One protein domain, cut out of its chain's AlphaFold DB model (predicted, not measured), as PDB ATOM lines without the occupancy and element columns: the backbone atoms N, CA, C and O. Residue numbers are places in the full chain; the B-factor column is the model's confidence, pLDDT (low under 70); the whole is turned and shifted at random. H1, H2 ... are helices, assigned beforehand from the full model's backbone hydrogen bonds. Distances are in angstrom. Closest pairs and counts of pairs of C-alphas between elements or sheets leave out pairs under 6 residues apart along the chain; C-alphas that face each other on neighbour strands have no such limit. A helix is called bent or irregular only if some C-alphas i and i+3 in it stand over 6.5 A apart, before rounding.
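This is residues 122 to 177 of the 177 residues of the protein "Hypothetical protein" of Fibrocapsa japonica (UniProt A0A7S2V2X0). With little regular structure, a looped stretch, residues 122 to 142, leads into a curved chain of three short helices, H1, H2 and H3, and residues 168 to 177 stick out as a tail. The printed part has 56 residues, of which 22 are in named helices, with no named strand: the class is all helix. It is only just extended, close to loose, with a radius of gyration of the C-alphas of 15.7 A and spans of 48 by 34 by 16 A.

H1, residues 143 to 149, and H2, residues 151 to 161, meet only through their tight link. H3, residues 163 to 166, is close to H2 but not clearly touching; their closest C-alphas, of Trp 158 and Thr 166, are 6.0 A apart. H1 and H3 are apart. Every O i to N i+4 pair is within hydrogen-bond range in H1 and 4 of 7 in H2; H3 is too short for such a pair.

H1 begins at C-alpha 143 (124.426, 4.780, 104.636) and is 9.9 A long. H2, 15.4 A, is irregular: C-alphas 153 and 156 are 7.0 A apart. H3, 5.3 A, ends at C-alpha 166 (106.687, 10.263, 94.625).

The farthest C-alphas, of Lys 140 and Lys 177, are 48.6 A apart. The printed part has no cut, and no printed residue is under 70 in pLDDT.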
ATOM      1  N   GLY A 122     117.581   5.031 100.410       86.00
ATOM      2  CA  GLY A 122     118.904   5.466 100.878       86.00
ATOM      3  C   GLY A 122     119.801   4.376 101.466       86.00
ATOM      4  O   GLY A 122     120.658   4.659 102.304       86.00
ATOM      5  N   ALA A 123     119.606   3.125 101.049       84.31
ATOM      6  CA  ALA A 123     120.421   1.989 101.478       84.31
ATOM      7  C   ALA A 123     121.613   1.727 100.537       84.31
ATOM      8  O   ALA A 123     121.618   2.133  99.379       84.31
ATOM      9  N   ASN A 124     122.620   1.005 101.027       87.38
ATOM     10  CA  ASN A 124     123.796   0.542 100.274       87.38
ATOM     11  C   ASN A 124     123.665  -0.932  99.828       87.38
ATOM     12  O   ASN A 124     124.651  -1.640  99.653       87.38
ATOM     13  N   ASN A 125     122.434  -1.419  99.674       80.94
ATOM     14  CA  ASN A 125     122.096  -2.808  99.344       80.94
ATOM     15  C   ASN A 125     122.161  -3.110  97.828       80.94
ATOM     16  O   ASN A 125     121.570  -4.079  97.358       80.94
ATOM     17  N   GLY A 126     122.854  -2.267  97.058       82.75
ATOM     18  CA  GLY A 126     123.055  -2.407  95.614       82.75
ATOM     19  C   GLY A 126     121.921  -1.881  94.722       82.75
ATOM     20  O   GLY A 126     122.091  -1.876  93.505       82.75
ATOM     21  N   TYR A 127     120.803  -1.412  95.291       80.06
ATOM     22  CA  TYR A 127     119.698  -0.795  94.535       80.06
ATOM     23  C   TYR A 127     120.014   0.647  94.094       80.06
ATOM     24  O   TYR A 127     119.469   1.133  93.108       80.06
ATOM     25  N   PHE A 128     120.914   1.335  94.805       84.62
ATOM     26  CA  PHE A 128     121.231   2.756  94.607       84.62
ATOM     27  C   PHE A 128     122.682   2.956  94.145       84.62
ATOM     28  O   PHE A 128     123.443   3.702  94.766       84.62
ATOM     29  N   GLN A 129     123.088   2.264  93.079       86.06
ATOM     30  CA  GLN A 129     124.481   2.262  92.617       86.06
ATOM     31  C   GLN A 129     124.967   3.655  92.208       86.06
ATOM     32  O   GLN A 129     124.241   4.429  91.590       86.06
ATOM     33  N   GLY A 130     126.221   3.969  92.540       86.31
ATOM     34  CA  GLY A 130     126.853   5.239  92.159       86.31
ATOM     35  C   GLY A 130     126.431   6.450  93.000       86.31
ATOM     36  O   GLY A 130     126.921   7.553  92.768       86.31
ATOM     37  N   THR A 131     125.569   6.256  93.998       89.31
ATOM     38  CA  THR A 131     125.167   7.308  94.938       89.31
ATOM     39  C   THR A 131     126.200   7.495  96.060       89.31
ATOM     40  O   THR A 131     126.997   6.591  96.332       89.31
ATOM     41  N   PRO A 132     126.202   8.639  96.774       88.38
ATOM     42  CA  PRO A 132     127.133   8.874  97.882       88.38
ATOM     43  C   PRO A 132     127.066   7.837  99.017       88.38
ATOM     44  O   PRO A 132     128.052   7.638  99.729       88.38
ATOM     45  N   TRP A 133     125.916   7.185  99.207       91.31
ATOM     46  CA  TRP A 133     125.708   6.190 100.260       91.31
ATOM     47  C   TRP A 133     125.998   4.747  99.813       91.31
ATOM     48  O   TRP A 133     126.231   3.903 100.672       91.31
ATOM     49  N   ASP A 134     126.081   4.466  98.508       90.00
ATOM     50  CA  ASP A 134     126.338   3.132  97.930       90.00
ATOM     51  C   ASP A 134     127.634   2.476  98.443       90.00
ATOM     52  O   ASP A 134     127.701   1.282  98.731       90.00
ATOM     53  N   LYS A 135     128.688   3.283  98.616       87.88
ATOM     54  CA  LYS A 135     130.007   2.817  99.083       87.88
ATOM     55  C   LYS A 135     130.240   3.044 100.574       87.88
ATOM     56  O   LYS A 135     131.366   2.913 101.054       87.88
ATOM     57  N   CYS A 136     129.196   3.422 101.303       88.56
ATOM     58  CA  CYS A 136     129.289   3.697 102.721       88.56
ATOM     59  C   CYS A 136     129.041   2.426 103.536       88.56
ATOM     60  O   CYS A 136     128.028   1.770 103.335       88.56
ATOM     61  N   TYR A 137     129.936   2.075 104.462       88.75
ATOM     62  CA  TYR A 137     129.798   0.877 105.298       88.75
ATOM     63  C   TYR A 137     130.199   1.166 106.757       88.75
ATOM     64  O   TYR A 137     131.247   1.791 106.989       88.75
ATOM     65  N   PRO A 138     129.415   0.700 107.748       85.69
ATOM     66  CA  PRO A 138     129.788   0.794 109.156       85.69
ATOM     67  C   PRO A 138     131.114   0.069 109.463       85.69
ATOM     68  O   PRO A 138     131.448  -0.909 108.794       85.69
ATOM     69  N   PRO A 139     131.894   0.520 110.463       90.06
ATOM     70  CA  PRO A 139     131.638   1.677 111.326       90.06
ATOM     71  C   PRO A 139     132.131   3.010 110.733       90.06
ATOM     72  O   PRO A 139     131.954   4.052 111.355       90.06
ATOM     73  N   LYS A 140     132.778   3.003 109.555       88.75
ATOM     74  CA  LYS A 140     133.420   4.198 108.974       88.75
ATOM     75  C   LYS A 140     132.413   5.277 108.580       88.75
ATOM     76  O   LYS A 140     132.732   6.460 108.631       88.75
ATOM     77  N   CYS A 141     131.217   4.870 108.174       88.75
ATOM     78  CA  CYS A 141     130.079   5.752 107.967       88.75
ATOM     79  C   CYS A 141     128.780   4.936 107.993       88.75
ATOM     80  O   CYS A 141     128.807   3.707 107.932       88.75
ATOM     81  N   TYR A 142     127.641   5.624 108.051       91.12
ATOM     82  CA  TYR A 142     126.319   5.005 108.021       91.12
ATOM     83  C   TYR A 142     125.574   5.423 106.740       91.12
ATOM     84  O   TYR A 142     125.434   6.629 106.508       91.12
ATOM     85  N   PRO A 143     125.096   4.474 105.905       91.81
ATOM     86  CA  PRO A 143     124.426   4.780 104.636       91.81
ATOM     87  C   PRO A 143     123.258   5.753 104.783       91.81
ATOM     88  O   PRO A 143     123.195   6.734 104.054       91.81
ATOM     89  N   ALA A 144     122.406   5.551 105.793       91.94
ATOM     90  CA  ALA A 144     121.263   6.422 106.062       91.94
ATOM     91  C   ALA A 144     121.685   7.877 106.332       91.94
ATOM     92  O   ALA A 144     121.072   8.813 105.822       91.94
ATOM     93  N   THR A 145     122.774   8.081 107.082       92.50
ATOM     94  CA  THR A 145     123.336   9.419 107.316       92.50
ATOM     95  C   THR A 145     123.827  10.036 106.011       92.50
ATOM     96  O   THR A 145     123.506  11.186 105.727       92.50
ATOM     97  N   LYS A 146     124.547   9.272 105.178       93.69
ATOM     98  CA  LYS A 146     125.046   9.760 103.882       93.69
ATOM     99  C   LYS A 146     123.926  10.071 102.895       93.69
ATOM    100  O   LYS A 146     124.026  11.050 102.162       93.69
ATOM    101  N   PHE A 147     122.860   9.279 102.900       94.25
ATOM    102  CA  PHE A 147     121.656   9.554 102.127       94.25
ATOM    103  C   PHE A 147     121.023  10.889 102.535       94.25
ATOM    104  O   PHE A 147     120.738  11.719 101.672       94.25
ATOM    105  N   TRP A 148     120.871  11.131 103.842       94.38
ATOM    106  CA  TRP A 148     120.299  12.378 104.354       94.38
ATOM    107  C   TRP A 148     121.183  13.603 104.088       94.38
ATOM    108  O   TRP A 148     120.688  14.644 103.666       94.38
ATOM    109  N   GLU A 149     122.499  13.489 104.274       95.25
ATOM    110  CA  GLU A 149     123.454  14.558 103.939       95.25
ATOM    111  C   GLU A 149     123.405  14.930 102.448       95.25
ATOM    112  O   GLU A 149     123.612  16.086 102.090       95.25
ATOM    113  N   ALA A 150     123.089  13.968 101.579       94.19
ATOM    114  CA  ALA A 150     122.939  14.177 100.145       94.19
ATOM    115  C   ALA A 150     121.546  14.691  99.733       94.19
ATOM    116  O   ALA A 150     121.249  14.694  98.539       94.19
ATOM    117  N   LYS A 151     120.692  15.137 100.674       94.81
ATOM    118  CA  LYS A 151     119.308  15.564 100.380       94.81
ATOM    119  C   LYS A 151     119.195  16.561  99.238       94.81
ATOM    120  O   LYS A 151     118.297  16.437  98.416       94.81
ATOM    121  N   ASP A 152     120.129  17.501  99.137       95.81
ATOM    122  CA  ASP A 152     120.075  18.553  98.120       95.81
ATOM    123  C   ASP A 152     120.306  18.005  96.698       95.81
ATOM    124  O   ASP A 152     120.002  18.685  95.724       95.81
ATOM    125  N   GLN A 153     120.799  16.766  96.563       92.12
ATOM    126  CA  GLN A 153     120.984  16.090  95.275       92.12
ATOM    127  C   GLN A 153     119.721  15.370  94.790       92.12
ATOM    128  O   GLN A 153     119.508  15.274  93.585       92.12
ATOM    129  N   TRP A 154     118.897  14.840  95.701       90.19
ATOM    130  CA  TRP A 154     117.748  14.001  95.340       90.19
ATOM    131  C   TRP A 154     116.397  14.644  95.657       90.19
ATOM    132  O   TRP A 154     115.458  14.484  94.881       90.19
ATOM    133  N   TYR A 155     116.280  15.418  96.735       92.81
ATOM    134  CA  TYR A 155     115.008  15.996  97.172       92.81
ATOM    135  C   TYR A 155     114.358  16.920  96.122       92.81
ATOM    136  O   TYR A 155     113.161  16.762  95.881       92.81
ATOM    137  N   PRO A 156     115.101  17.784  95.392       95.44
ATOM    138  CA  PRO A 156     114.500  18.597  94.331       95.44
ATOM    139  C   PRO A 156     113.861  17.772  93.206       95.44
ATOM    140  O   PRO A 156     112.893  18.215  92.592       95.44
ATOM    141  N   SER A 157     114.372  16.564  92.935       91.81
ATOM    142  CA  SER A 157     113.785  15.686  91.913       91.81
ATOM    143  C   SER A 157     112.408  15.166  92.326       91.81
ATOM    144  O   SER A 157     111.534  15.008  91.477       91.81
ATOM    145  N   TRP A 158     112.186  14.964  93.627       91.44
ATOM    146  CA  TRP A 158     110.892  14.543  94.153       91.44
ATOM    147  C   TRP A 158     109.873  15.682  94.087       91.44
ATOM    148  O   TRP A 158     108.738  15.485  93.660       91.44
ATOM    149  N   GLU A 159     110.287  16.902  94.435       92.69
ATOM    150  CA  GLU A 159     109.424  18.080  94.305       92.69
ATOM    151  C   GLU A 159     109.025  18.334  92.848       92.69
ATOM    152  O   GLU A 159     107.855  18.595  92.570       92.69
ATOM    153  N   ALA A 160     109.976  18.200  91.918       93.62
ATOM    154  CA  ALA A 160     109.732  18.369  90.489       93.62
ATOM    155  C   ALA A 160     108.793  17.296  89.913       93.62
ATOM    156  O   ALA A 160     107.965  17.609  89.059       93.62
ATOM    157  N   ALA A 161     108.901  16.048  90.382       89.69
ATOM    158  CA  ALA A 161     107.990  14.973  89.996       89.69
ATOM    159  C   ALA A 161     106.564  15.199  90.534       89.69
ATOM    160  O   ALA A 161     105.595  14.770  89.907       89.69
ATOM    161  N   GLY A 162     106.424  15.912  91.653       92.25
ATOM    162  CA  GLY A 162     105.150  16.178  92.310       92.25
ATOM    163  C   GLY A 162     104.763  15.076  93.298       92.25
ATOM    164  O   GLY A 162     105.121  13.911  93.141       92.25
ATOM    165  N   LYS A 163     104.009  15.458  94.337       85.44
ATOM    166  CA  LYS A 163     103.726  14.600  95.502       85.44
ATOM    167  C   LYS A 163     103.162  13.233  95.118       85.44
ATOM    168  O   LYS A 163     103.689  12.230  95.582       85.44
ATOM    169  N   GLU A 164     102.172  13.197  94.230       85.31
ATOM    170  CA  GLU A 164     101.532  11.948  93.797       85.31
ATOM    171  C   GLU A 164     102.527  10.983  93.132       85.31
ATOM    172  O   GLU A 164     102.575   9.811  93.489       85.31
ATOM    173  N   ASN A 165     103.409  11.481  92.261       85.94
ATOM    174  CA  ASN A 165     104.388  10.656  91.536       85.94
ATOM    175  C   ASN A 165     105.564  10.178  92.407       85.94
ATOM    176  O   ASN A 165     106.419   9.428  91.944       85.94
ATOM    177  N   THR A 166     105.638  10.637  93.656       87.88
ATOM    178  CA  THR A 166     106.687  10.263  94.625       87.88
ATOM    179  C   THR A 166     106.138   9.538  95.847       87.88
ATOM    180  O   THR A 166     106.902   9.119  96.718       87.88
ATOM    181  N   ALA A 167     104.815   9.407  95.935       90.00
ATOM    182  CA  ALA A 167     104.150   8.756  97.043       90.00
ATOM    183  C   ALA A 167     104.144   7.238  96.853       90.00
ATOM    184  O   ALA A 167     103.923   6.727  95.758       90.00
ATOM    185  N   PHE A 168     104.313   6.507  97.955       92.31
ATOM    186  CA  PHE A 168     103.928   5.104  98.000       92.31
ATOM    187  C   PHE A 168     102.425   5.027  98.265       92.31
ATOM    188  O   PHE A 168     101.964   5.357  99.359       92.31
ATOM    189  N   GLN A 169     101.670   4.661  97.232       93.69
ATOM    190  CA  GLN A 169     100.213   4.711  97.238       93.69
ATOM    191  C   GLN A 169      99.609   3.323  97.453       93.69
ATOM    192  O   GLN A 169     100.053   2.335  96.872       93.69
ATOM    193  N   ILE A 170      98.564   3.264  98.279       95.44
ATOM    194  CA  ILE A 170      97.786   2.054  98.549       95.44
ATOM    195  C   ILE A 170      96.321   2.407  98.337       95.44
ATOM    196  O   ILE A 170      95.790   3.256  99.049       95.44
ATOM    197  N   ASP A 171      95.677   1.744  97.380       96.38
ATOM    198  CA  ASP A 171      94.245   1.917  97.128       96.38
ATOM    199  C   ASP A 171      93.411   1.207  98.212       96.38
ATOM    200  O   ASP A 171      92.569   1.804  98.882       96.38
ATOM    201  N   TRP A 172      93.707  -0.069  98.481       97.38
ATOM    202  CA  TRP A 172      93.031  -0.832  99.529       97.38
ATOM    203  C   TRP A 172      93.891  -1.961 100.094       97.38
ATOM    204  O   TRP A 172      94.821  -2.458  99.465       97.38
ATOM    205  N   ILE A 173      93.503  -2.408 101.289       97.19
ATOM    206  CA  ILE A 173      93.967  -3.649 101.912       97.19
ATOM    207  C   ILE A 173      92.723  -4.449 102.283       97.19
ATOM    208  O   ILE A 173      91.794  -3.920 102.895       97.19
ATOM    209  N   LYS A 174      92.696  -5.723 101.902       96.75
ATOM    210  CA  LYS A 174      91.596  -6.639 102.203       96.75
ATOM    211  C   LYS A 174      92.162  -7.921 102.797       96.75
ATOM    212  O   LYS A 174      93.208  -8.396 102.366       96.75
ATOM    213  N   VAL A 175      91.464  -8.447 103.798       94.50
ATOM    214  CA  VAL A 175      91.818  -9.678 104.509       94.50
ATOM    215  C   VAL A 175      90.565 -10.532 104.610       94.50
ATOM    216  O   VAL A 175      89.486 -10.021 104.919       94.50
ATOM    217  N   TRP A 176      90.717 -11.824 104.349       92.25
ATOM    218  CA  TRP A 176      89.642 -12.809 104.379       92.25
ATOM    219  C   TRP A 176      90.041 -13.973 105.283       92.25
ATOM    220  O   TRP A 176      91.230 -14.207 105.500       92.25
ATOM    221  N   LYS A 177      89.043 -14.672 105.823       84.19
ATOM    222  CA  LYS A 177      89.206 -15.861 106.656       84.19
ATOM    223  C   LYS A 177      88.162 -16.898 106.278       84.19
ATOM    224  O   LYS A 177      87.021 -16.471 105.991       84.19
TER     225      LYS A 177